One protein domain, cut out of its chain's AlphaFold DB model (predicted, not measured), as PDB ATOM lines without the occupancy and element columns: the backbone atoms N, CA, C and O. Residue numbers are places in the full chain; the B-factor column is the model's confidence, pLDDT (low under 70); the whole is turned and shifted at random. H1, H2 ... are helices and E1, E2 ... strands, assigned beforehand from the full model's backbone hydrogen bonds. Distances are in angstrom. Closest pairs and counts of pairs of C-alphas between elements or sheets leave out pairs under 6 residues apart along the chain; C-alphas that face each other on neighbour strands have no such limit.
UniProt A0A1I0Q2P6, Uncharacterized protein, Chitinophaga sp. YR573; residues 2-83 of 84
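This is residues 2 to 83 of the 84 residues of an uncharacterized protein of Chitinophaga sp. YR573 (UniProt A0A1I0Q2P6). Two small two-stranded hairpins, E3 with E4 and E1 with E2, make a head in which they cross each other, meeting mainly through E1 and E3. From this head the long straight helix H1 sticks out with residues 2 to 25 like a handle, 34.9 A from first to last C-alpha, beside a body that spans 35 A at its longest. The printed part has 82 residues with one named helix and four named strands, in the order H1, E1, E2, E3, E4; each sheet is antiparallel, and the class is mixed, helices and strands. The whole is extended, with a radius of gyration of the C-alphas of 19.5 A, and spans 67 by 29 by 14 A.

E3 is residues 61 to 65, 12.1 A from first to last C-alpha. E4, the longest strand by residues, is residues 76 to 82, 18.2 A long, and its C-alpha 82 is at (-27.839, 64.651, 41.391). E1 is residues 30 to 34, 12.9 A, and E2 is residues 43 to 47, 12.8 A. H1 is residues 2 to 25, 34.9 A long, from C-alpha 2 at (-6.076, 78.362, 82.529) to C-alpha 25 at (-26.545, 72.312, 54.918).

E3 and E4 form an antiparallel hairpin with 138 degrees between their directions; N 61 and O 80 are 2.8 A apart, within hydrogen-bond range, and so are N 63 and O 78, at 3.0 A. E1 and E2 form another antiparallel hairpin, at 140 degrees, with N 32 and O 45 within hydrogen-bond range at 2.8 A. Between the hairpins, E1 and E3 have 9 pairs of C-alphas within 8 A, the closest being those of Lys 34 and Thr 64, 5.2 A apart. E2 and E3 are near each other, with 7 pairs of C-alphas within 10 A. E2 and E4 have 1 pair within 8 A, the C-alphas of Thr 47 and Pro 82, 7.5 A apart, while E1 and E4 are apart. Residues 49 to 50 pair antiparallel with residues 81 to 82 of E4. H1 stands free and is apart from E2, E3 and E4; in H1 every O i to N i+4 pair is within hydrogen-bond range.

The outline is a rod, and the two C-alphas farthest apart, those of Phe 2 and Asn 38, are 67.6 A from each other. Without residues 2 to 25, the body of 58 residues spans 35 by 20 by 16 A. The printed part has no cut. The link from E2 to E3, residues 48 to 60, is long; the link from H1 to E1 is tight, and those from E1 to E2 and from E3 to E4 are short. The mean pLDDT of the printed part is 74.6, and 23 residues are under 70, among them residues 62 to 77.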
ATOM      1  N   PHE A   2      -4.630  78.605  82.675       70.69
ATOM      2  CA  PHE A   2      -6.076  78.362  82.529       70.69
ATOM      3  C   PHE A   2      -6.722  79.089  81.329       70.69
ATOM      4  O   PHE A   2      -7.517  78.504  80.604       70.69
ATOM      5  N   LYS A   3      -6.310  80.339  81.063       77.12
ATOM      6  CA  LYS A   3      -6.846  81.167  79.966       77.12
ATOM      7  C   LYS A   3      -6.606  80.559  78.576       77.12
ATOM      8  O   LYS A   3      -7.519  80.519  77.767       77.12
ATOM      9  N   ALA A   4      -5.408  80.029  78.318       81.50
ATOM     10  CA  ALA A   4      -5.082  79.405  77.031       81.50
ATOM     11  C   ALA A   4      -5.864  78.100  76.800       81.50
ATOM     12  O   ALA A   4      -6.349  77.856  75.699       81.50
ATOM     13  N   LYS A   5      -6.052  77.294  77.857       85.44
ATOM     14  CA  LYS A   5      -6.879  76.080  77.800       85.44
ATOM     15  C   LYS A   5      -8.346  76.412  77.515       85.44
ATOM     16  O   LYS A   5      -8.967  75.731  76.711       85.44
ATOM     17  N   PHE A   6      -8.871  77.482  78.116       89.81
ATOM     18  CA  PHE A   6     -10.233  77.951  77.853       89.81
ATOM     19  C   PHE A   6     -10.427  78.370  76.387       89.81
ATOM     20  O   PHE A   6     -11.368  77.911  75.747       89.81
ATOM     21  N   PHE A   7      -9.507  79.160  75.822       90.31
ATOM     22  CA  PHE A   7      -9.573  79.545  74.406       90.31
ATOM     23  C   PHE A   7      -9.524  78.339  73.457       90.31
ATOM     24  O   PHE A   7     -10.299  78.289  72.506       90.31
ATOM     25  N   LEU A   8      -8.674  77.345  73.736       89.19
ATOM     26  CA  LEU A   8      -8.613  76.113  72.941       89.19
ATOM     27  C   LEU A   8      -9.939  75.343  72.947       89.19
ATOM     28  O   LEU A   8     -10.386  74.893  71.894       89.19
ATOM     29  N   VAL A   9     -10.591  75.233  74.107       91.00
ATOM     30  CA  VAL A   9     -11.900  74.568  74.225       91.00
ATOM     31  C   VAL A   9     -12.971  75.313  73.429       91.00
ATOM     32  O   VAL A   9     -13.761  74.681  72.731       91.00
ATOM     33  N   VAL A  10     -12.976  76.648  73.479       91.81
ATOM     34  CA  VAL A  10     -13.931  77.470  72.722       91.81
ATOM     35  C   VAL A  10     -13.745  77.282  71.214       91.81
ATOM     36  O   VAL A  10     -14.720  77.018  70.513       91.81
ATOM     37  N   ILE A  11     -12.509  77.348  70.712       91.38
ATOM     38  CA  ILE A  11     -12.211  77.149  69.282       91.38
ATOM     39  C   ILE A  11     -12.653  75.755  68.824       91.38
ATOM     40  O   ILE A  11     -13.275  75.618  67.771       91.38
ATOM     41  N   PHE A  12     -12.381  74.728  69.631       92.81
ATOM     42  CA  PHE A  12     -12.782  73.358  69.329       92.81
ATOM     43  C   PHE A  12     -14.308  73.212  69.236       92.81
ATOM     44  O   PHE A  12     -14.818  72.596  68.300       92.81
ATOM     45  N   PHE A  13     -15.048  73.846  70.148       92.94
ATOM     46  CA  PHE A  13     -16.511  73.876  70.100       92.94
ATOM     47  C   PHE A  13     -17.044  74.552  68.833       92.94
ATOM     48  O   PHE A  13     -17.938  74.009  68.182       92.94
ATOM     49  N   PHE A  14     -16.481  75.702  68.449       91.88
ATOM     50  CA  PHE A  14     -16.871  76.391  67.217       91.88
ATOM     51  C   PHE A  14     -16.565  75.565  65.965       91.88
ATOM     52  O   PHE A  14     -17.387  75.529  65.051       91.88
ATOM     53  N   ALA A  15     -15.430  74.862  65.930       91.69
ATOM     54  CA  ALA A  15     -15.082  73.984  64.817       91.69
ATOM     55  C   ALA A  15     -16.076  72.819  64.670       91.69
ATOM     56  O   ALA A  15     -16.524  72.533  63.561       91.69
ATOM     57  N   ILE A  16     -16.479  72.189  65.781       92.06
ATOM     58  CA  ILE A  16     -17.473  71.105  65.764       92.06
ATOM     59  C   ILE A  16     -18.842  71.625  65.319       92.06
ATOM     60  O   ILE A  16     -19.465  71.035  64.436       92.06
ATOM     61  N   LEU A  17     -19.308  72.732  65.904       91.75
ATOM     62  CA  LEU A  17     -20.600  73.331  65.558       91.75
ATOM     63  C   LEU A  17     -20.638  73.769  64.089       91.75
ATOM     64  O   LEU A  17     -21.616  73.492  63.394       91.75
ATOM     65  N   GLY A  18     -19.562  74.393  63.604       89.88
ATOM     66  CA  GLY A  18     -19.416  74.794  62.207       89.88
ATOM     67  C   GLY A  18     -19.392  73.598  61.255       89.88
ATOM     68  O   GLY A  18     -20.113  73.597  60.260       89.88
ATOM     69  N   GLY A  19     -18.637  72.548  61.591       87.19
ATOM     70  CA  GLY A  19     -18.587  71.313  60.807       87.19
ATOM     71  C   GLY A  19     -19.942  70.605  60.734       87.19
ATOM     72  O   GLY A  19     -20.374  70.205  59.654       87.19
ATOM     73  N   PHE A  20     -20.655  70.513  61.860       85.38
ATOM     74  CA  PHE A  20     -21.994  69.922  61.904       85.38
ATOM     75  C   PHE A  20     -23.008  70.731  61.087       85.38
ATOM     76  O   PHE A  20     -23.790  70.158  60.328       85.38
ATOM     77  N   ALA A  21     -22.982  72.063  61.203       82.81
ATOM     78  CA  ALA A  21     -23.847  72.938  60.420       82.81
ATOM     79  C   ALA A  21     -23.570  72.802  58.916       82.81
ATOM     80  O   ALA A  21     -24.509  72.578  58.157       82.81
ATOM     81  N   ALA A  22     -22.300  72.844  58.501       77.81
ATOM     82  CA  ALA A  22     -21.901  72.704  57.101       77.81
ATOM     83  C   ALA A  22     -22.300  71.341  56.510       77.81
ATOM     84  O   ALA A  22     -22.817  71.270  55.393       77.81
ATOM     85  N   PHE A  23     -22.121  70.261  57.276       77.31
ATOM     86  CA  PHE A  23     -22.539  68.919  56.870       77.31
ATOM     87  C   PHE A  23     -24.060  68.799  56.733       77.31
ATOM     88  O   PHE A  23     -24.564  68.119  55.841       77.31
ATOM     89  N   LYS A  24     -24.815  69.466  57.612       77.94
ATOM     90  CA  LYS A  24     -26.273  69.483  57.520       77.94
ATOM     91  C   LYS A  24     -26.739  70.289  56.307       77.94
ATOM     92  O   LYS A  24     -27.640  69.838  55.609       77.94
ATOM     93  N   THR A  25     -26.140  71.452  56.041       72.62
ATOM     94  CA  THR A  25     -26.545  72.312  54.918       72.62
ATOM     95  C   THR A  25     -26.224  71.701  53.562       72.62
ATOM     96  O   THR A  25     -27.008  71.880  52.639       72.62
ATOM     97  N   SER A  26     -25.131  70.942  53.437       67.69
ATOM     98  CA  SER A  26     -24.809  70.243  52.185       67.69
ATOM     99  C   SER A  26     -25.767  69.091  51.862       67.69
ATOM    100  O   SER A  26     -25.813  68.644  50.722       67.69
ATOM    101  N   ARG A  27     -26.555  68.626  52.843       68.00
ATOM    102  CA  ARG A  27     -27.555  67.555  52.692       68.00
ATOM    103  C   ARG A  27     -28.996  68.052  52.794       68.00
ATOM    104  O   ARG A  27     -29.913  67.261  53.017       68.00
ATOM    105  N   ILE A  28     -29.220  69.361  52.687       73.44
ATOM    106  CA  ILE A  28     -30.576  69.903  52.656       73.44
ATOM    107  C   ILE A  28     -31.213  69.590  51.299       73.44
ATOM    108  O   ILE A  28     -30.634  69.818  50.242       73.44
ATOM    109  N   LEU A  29     -32.444  69.082  51.343       74.19
ATOM    110  CA  LEU A  29     -33.296  68.970  50.168       74.19
ATOM    111  C   LEU A  29     -33.704  70.371  49.723       74.19
ATOM    112  O   LEU A  29     -34.359  71.103  50.469       74.19
ATOM    113  N   HIS A  30     -33.344  70.730  48.498       74.94
ATOM    114  CA  HIS A  30     -33.756  71.996  47.917       74.94
ATOM    115  C   HIS A  30     -35.071  71.827  47.160       74.94
ATOM    116  O   HIS A  30     -35.270  70.846  46.441       74.94
ATOM    117  N   VAL A  31     -35.976  72.790  47.348       75.50
ATOM    118  CA  VAL A  31     -37.232  72.868  46.598       75.50
ATOM    119  C   VAL A  31     -36.930  73.464  45.233       75.50
ATOM    120  O   VAL A  31     -36.563  74.631  45.117       75.50
ATOM    121  N   PHE A  32     -37.127  72.658  44.205       74.81
ATOM    122  CA  PHE A  32     -37.174  73.083  42.817       74.81
ATOM    123  C   PHE A  32     -38.603  72.991  42.303       74.81
ATOM    124  O   PHE A  32     -39.475  72.410  42.947       74.81
ATOM    125  N   TYR A  33     -38.848  73.547  41.124       73.06
ATOM    126  CA  TYR A  33     -40.134  73.433  40.454       73.06
ATOM    127  C   TYR A  33     -39.944  72.738  39.107       73.06
ATOM    128  O   TYR A  33     -38.862  72.729  38.535       73.06
ATOM    129  N   LYS A  34     -40.977  72.083  38.599       70.31
ATOM    130  CA  LYS A  34     -40.992  71.518  37.252       70.31
ATOM    131  C   LYS A  34     -42.199  72.034  36.490       70.31
ATOM    132  O   LYS A  34     -43.223  72.376  37.092       70.31
ATOM    133  N   THR A  35     -42.082  72.074  35.170       73.75
ATOM    134  CA  THR A  35     -43.198  72.394  34.285       73.75
ATOM    135  C   THR A  35     -44.329  71.385  34.499       73.75
ATOM    136  O   THR A  35     -44.146  70.176  34.355       73.75
ATOM    137  N   GLY A  36     -45.490  71.888  34.903       69.12
ATOM    138  CA  GLY A  36     -46.725  71.128  35.025       69.12
ATOM    139  C   GLY A  36     -47.428  70.939  33.675       69.12
ATOM    140  O   GLY A  36     -46.997  71.491  32.662       69.12
ATOM    141  N   PRO A  37     -48.552  70.204  33.652       67.00
ATOM    142  CA  PRO A  37     -49.278  69.869  32.419       67.00
ATOM    143  C   PRO A  37     -49.785  71.092  31.639       67.00
ATOM    144  O   PRO A  37     -49.942  71.021  30.427       67.00
ATOM    145  N   ASN A  38     -49.971  72.235  32.307       70.88
ATOM    146  CA  ASN A  38     -50.431  73.482  31.688       70.88
ATOM    147  C   ASN A  38     -49.275  74.386  31.214       70.88
ATOM    148  O   ASN A  38     -49.483  75.574  30.987       70.88
ATOM    149  N   GLY A  39     -48.038  73.877  31.156       67.88
ATOM    150  CA  GLY A  39     -46.852  74.673  30.807       67.88
ATOM    151  C   GLY A  39     -46.364  75.617  31.919       67.88
ATOM    152  O   GLY A  39     -45.363  76.305  31.744       67.88
ATOM    153  N   ALA A  40     -47.035  75.637  33.075       69.00
ATOM    154  CA  ALA A  40     -46.687  76.475  34.220       69.00
ATOM    155  C   ALA A  40     -45.741  75.753  35.198       69.00
ATOM    156  O   ALA A  40     -45.921  74.571  35.488       69.00
ATOM    157  N   CYS A  41     -44.760  76.467  35.753       70.25
ATOM    158  CA  CYS A  41     -43.797  75.955  36.736       70.25
ATOM    159  C   CYS A  41     -44.383  75.868  38.160       70.25
ATOM    160  O   CYS A  41     -43.952  76.578  39.064       70.25
ATOM    161  N   THR A  42     -45.395  75.023  38.369       68.31
ATOM    162  CA  THR A  42     -46.127  74.943  39.651       68.31
ATOM    163  C   THR A  42     -45.863  73.673  40.449       68.31
ATOM    164  O   THR A  42     -46.212  73.609  41.625       68.31
ATOM    165  N   VAL A  43     -45.247  72.654  39.847       73.50
ATOM    166  CA  VAL A  43     -45.052  71.368  40.522       73.50
ATOM    167  C   VAL A  43     -43.735  71.398  41.283       73.50
ATOM    168  O   VAL A  43     -42.678  71.391  40.662       73.50
ATOM    169  N   SER A  44     -43.777  71.429  42.614       75.00
ATOM    170  CA  SER A  44     -42.563  71.370  43.426       75.00
ATOM    171  C   SER A  44     -41.930  69.975  43.386       75.00
ATOM    172  O   SER A  44     -42.608  68.945  43.355       75.00
ATOM    173  N   THR A  45     -40.604  69.929  43.376       75.94
ATOM    174  CA  THR A  45     -39.811  68.711  43.495       75.94
ATOM    175  C   THR A  45     -38.647  68.976  44.437       75.94
ATOM    176  O   THR A  45     -37.970  69.994  44.338       75.94
ATOM    177  N   LEU A  46     -38.458  68.089  45.408       75.88
ATOM    178  CA  LEU A  46     -37.340  68.162  46.337       75.88
ATOM    179  C   LEU A  46     -36.203  67.329  45.763       75.88
ATOM    180  O   LEU A  46     -36.403  66.159  45.430       75.88
ATOM    181  N   THR A  47     -35.023  67.917  45.613       74.62
ATOM    182  CA  THR A  47     -33.872  67.203  45.050       74.62
ATOM    183  C   THR A  47     -32.596  67.577  45.789       74.62
ATOM    184  O   THR A  47     -32.351  68.748  46.087       74.62
ATOM    185  N   LEU A  48     -31.798  66.555  46.101       78.00
ATOM    186  CA  LEU A  48     -30.415  66.693  46.539       78.00
ATOM    187  C   LEU A  48     -29.552  66.890  45.297       78.00
ATOM    188  O   LEU A  48     -29.607  66.091  44.358       78.00
ATOM    189  N   TYR A  49     -28.782  67.967  45.277       78.00
ATOM    190  CA  TYR A  49     -27.914  68.288  44.158       78.00
ATOM    191  C   TYR A  49     -26.533  68.698  44.648       78.00
ATOM    192  O   TYR A  49     -26.368  69.180  45.767       78.00
ATOM    193  N   THR A  50     -25.553  68.530  43.772       74.19
ATOM    194  CA  THR A  50     -24.211  69.078  43.920       74.19
ATOM    195  C   THR A  50     -23.957  70.091  42.808       74.19
ATOM    196  O   THR A  50     -24.511  69.998  41.710       74.19
ATOM    197  N   THR A  51     -23.140  71.100  43.092       74.62
ATOM    198  CA  THR A  51     -22.599  72.004  42.067       74.62
ATOM    199  C   THR A  51     -21.340  71.438  41.417       74.62
ATOM    200  O   THR A  51     -20.928  71.930  40.370       74.62
ATOM    201  N   ASP A  52     -20.742  70.406  42.018       75.25
ATOM    202  CA  ASP A  52     -19.548  69.742  41.513       75.25
ATOM    203  C   ASP A  52     -19.928  68.541  40.625       75.25
ATOM    204  O   ASP A  52     -20.429  67.535  41.145       75.25
ATOM    205  N   PRO A  53     -19.678  68.600  39.302       74.38
ATOM    206  CA  PRO A  53     -19.980  67.501  38.390       74.38
ATOM    207  C   PRO A  53     -19.184  66.224  38.692       74.38
ATOM    208  O   PRO A  53     -19.643  65.141  38.336       74.38
ATOM    209  N   ALA A  54     -18.024  66.312  39.354       80.50
ATOM    210  CA  ALA A  54     -17.215  65.140  39.695       80.50
ATOM    211  C   ALA A  54     -17.848  64.281  40.804       80.50
ATOM    212  O   ALA A  54     -17.545  63.095  40.920       80.50
ATOM    213  N   LEU A  55     -18.736  64.875  41.606       76.44
ATOM    214  CA  LEU A  55     -19.451  64.216  42.702       76.44
ATOM    215  C   LEU A  55     -20.875  63.785  42.304       76.44
ATOM    216  O   LEU A  55     -21.647  63.352  43.160       76.44
ATOM    217  N   ALA A  56     -21.239  63.918  41.026       78.88
ATOM    218  CA  ALA A  56     -22.551  63.539  40.516       78.88
ATOM    219  C   ALA A  56     -22.729  62.013  40.520       78.88
ATOM    220  O   ALA A  56     -21.866  61.270  40.055       78.88
ATOM    221  N   ILE A  57     -23.881  61.536  40.994       80.06
ATOM    222  CA  ILE A  57     -24.166  60.094  41.155       80.06
ATOM    223  C   ILE A  57     -25.057  59.572  40.010       80.06
ATOM    224  O   ILE A  57     -25.550  58.447  40.015       80.06
ATOM    225  N   GLY A  58     -25.265  60.390  38.979       77.38
ATOM    226  CA  GLY A  58     -26.120  60.059  37.850       77.38
ATOM    227  C   GLY A  58     -26.080  61.112  36.747       77.38
ATOM    228  O   GLY A  58     -25.315  62.077  36.833       77.38
ATOM    229  N   PRO A  59     -26.900  60.937  35.697       75.62
ATOM    230  CA  PRO A  59     -26.986  61.907  34.620       75.62
ATOM    231  C   PRO A  59     -27.494  63.257  35.149       75.62
ATOM    232  O   PRO A  59     -28.316  63.288  36.070       75.62
ATOM    233  N   PRO A  60     -27.038  64.374  34.561       74.38
ATOM    234  CA  PRO A  60     -27.532  65.694  34.914       74.38
ATOM    235  C   PRO A  60     -29.050  65.766  34.724       74.38
ATOM    236  O   PRO A  60     -29.586  65.401  33.675       74.38
ATOM    237  N   ILE A  61     -29.745  66.259  35.744       72.19
ATOM    238  CA  ILE A  61     -31.188  66.466  35.719       72.19
ATOM    239  C   ILE A  61     -31.428  67.912  35.304       72.19
ATOM    240  O   ILE A  61     -30.917  68.843  35.922       72.19
ATOM    241  N   THR A  62     -32.219  68.117  34.256       68.62
ATOM    242  CA  THR A  62     -32.652  69.468  33.888       68.62
ATOM    243  C   THR A  62     -33.935  69.775  34.651       68.62
ATOM    244  O   THR A  62     -34.953  69.124  34.419       68.62
ATOM    245  N   ILE A  63     -33.890  70.727  35.584       69.69
ATOM    246  CA  ILE A  63     -35.060  71.144  36.371       69.69
ATOM    247  C   ILE A  63     -35.315  72.627  36.122       69.69
ATOM    248  O   ILE A  63     -34.390  73.409  35.910       69.69
ATOM    249  N   THR A  64     -36.581  73.024  36.104       66.12
ATOM    250  CA  THR A  64     -36.973  74.397  35.795       66.12
ATOM    251  C   THR A  64     -37.131  75.220  37.068       66.12
ATOM    252  O   THR A  64     -38.138  75.092  37.761       66.12
ATOM    253  N   LEU A  65     -36.188  76.101  37.399       62.94
ATOM    254  CA  LEU A  65     -36.442  77.010  38.513       62.94
ATOM    255  C   LEU A  65     -37.562  77.977  38.138       62.94
ATOM    256  O   LEU A  65     -37.502  78.695  37.143       62.94
ATOM    257  N   PHE A  66     -38.572  78.041  38.997       55.31
ATOM    258  CA  PHE A  66     -39.354  79.253  39.112       55.31
ATOM    259  C   PHE A  66     -38.451  80.300  39.772       55.31
ATOM    260  O   PHE A  66     -37.987  80.090  40.894       55.31
ATOM    261  N   ASN A  67     -38.159  81.403  39.081       54.09
ATOM    262  CA  ASN A  67     -37.587  82.564  39.745       54.09
ATOM    263  C   ASN A  67     -38.671  83.095  40.700       54.09
ATOM    264  O   ASN A  67     -39.715  83.528  40.212       54.09
ATOM    265  N   PRO A  68     -38.472  83.072  42.034       51.03
ATOM    266  CA  PRO A  68     -39.479  83.543  42.984       51.03
ATOM    267  C   PRO A  68     -39.864  85.015  42.764       51.03
ATOM    268  O   PRO A  68     -40.889  85.459  43.266       51.03
ATOM    269  N   SER A  69     -39.074  85.766  41.989       50.09
ATOM    270  CA  SER A  69     -39.361  87.143  41.586       50.09
ATOM    271  C   SER A  69     -40.265  87.278  40.351       50.09
ATOM    272  O   SER A  69     -40.687  88.392  40.053       50.09
ATOM    273  N   SER A  70     -40.583  86.202  39.621       46.66
ATOM    274  CA  SER A  70     -41.426  86.264  38.419       46.66
ATOM    275  C   SER A  70     -42.625  85.322  38.530       46.66
ATOM    276  O   SER A  70     -42.620  84.220  37.991       46.66
ATOM    277  N   HIS A  71     -43.705  85.789  39.163       49.31
ATOM    278  CA  HIS A  71     -45.032  85.143  39.138       49.31
ATOM    279  C   HIS A  71     -45.663  85.033  37.742       49.31
ATOM    280  O   HIS A  71     -46.715  84.420  37.578       49.31
ATOM    281  N   THR A  72     -44.983  85.564  36.734       51.22
ATOM    282  CA  THR A  72     -45.325  85.536  35.319       51.22
ATOM    283  C   THR A  72     -44.022  85.434  34.523       51.22
ATOM    284  O   THR A  72     -43.370  86.435  34.240       51.22
ATOM    285  N   GLY A  73     -43.575  84.222  34.200       57.72
ATOM    286  CA  GLY A  73     -42.324  84.050  33.464       57.72
ATOM    287  C   GLY A  73     -42.093  82.628  32.982       57.72
ATOM    288  O   GLY A  73     -42.536  81.667  33.610       57.72
ATOM    289  N   ASN A  74     -41.395  82.515  31.847       59.94
ATOM    290  CA  ASN A  74     -40.936  81.245  31.301       59.94
ATOM    291  C   ASN A  74     -40.118  80.489  32.351       59.94
ATOM    292  O   ASN A  74     -39.249  81.056  33.010       59.94
ATOM    293  N   CYS A  75     -40.383  79.192  32.454       63.19
ATOM    294  CA  CYS A  75     -39.586  78.249  33.219       63.19
ATOM    295  C   CYS A  75     -38.112  78.329  32.785       63.19
ATOM    296  O   CYS A  75     -37.777  77.880  31.686       63.19
ATOM    297  N   SER A  76     -37.228  78.898  33.611       67.88
ATOM    298  CA  SER A  76     -35.795  78.875  33.320       67.88
ATOM    299  C   SER A  76     -35.254  77.490  33.653       67.88
ATOM    300  O   SER A  76     -35.384  76.998  34.772       67.88
ATOM    301  N   THR A  77     -34.689  76.817  32.657       69.75
ATOM    302  CA  THR A  77     -34.057  75.515  32.845       69.75
ATOM    303  C   THR A  77     -32.685  75.703  33.474       69.75
ATOM    304  O   THR A  77     -31.875  76.501  33.005       69.75
ATOM    305  N   ILE A  78     -32.415  74.952  34.537       74.00
ATOM    306  CA  ILE A  78     -31.067  74.793  35.071       74.00
ATOM    307  C   ILE A  78     -30.675  73.325  35.009       74.00
ATOM    308  O   ILE A  78     -31.520  72.429  35.080       74.00
ATOM    309  N   ILE A  79     -29.376  73.088  34.897       74.44
ATOM    310  CA  ILE A  79     -28.803  71.752  34.970       74.44
ATOM    311  C   ILE A  79     -28.364  71.520  36.413       74.44
ATOM    312  O   ILE A  79     -27.587  72.300  36.962       74.44
ATOM    313  N   LEU A  80     -28.873  70.454  37.019       74.75
ATOM    314  CA  LEU A  80     -28.520  70.008  38.361       74.75
ATOM    315  C   LEU A  80     -27.795  68.671  38.269       74.75
ATOM    316  O   LEU A  80     -28.223  67.770  37.549       74.75
ATOM    317  N   TYR A  81     -26.721  68.527  39.035       81.56
ATOM    318  CA  TYR A  81     -26.038  67.251  39.192       81.56
ATOM    319  C   TYR A  81     -26.610  66.536  40.419       81.56
ATOM    320  O   TYR A  81     -26.530  67.087  41.517       81.56
ATOM    321  N   PRO A  82     -27.224  65.350  40.270       74.50
ATOM    322  CA  PRO A  82     -27.839  64.651  41.391       74.50
ATOM    323  C   PRO A  82     -26.786  64.167  42.392       74.50
ATOM    324  O   PRO A  82     -25.740  63.643  42.001       74.50
ATOM    325  N   ALA A  83     -27.100  64.309  43.678       75.31
ATOM    326  CA  ALA A  83     -26.289  63.832  44.796       75.31
ATOM    327  C   ALA A  83     -27.130  62.955  45.750       75.31
ATOM    328  O   ALA A  83     -28.358  63.069  45.764       75.31
TER     329      ALA A  83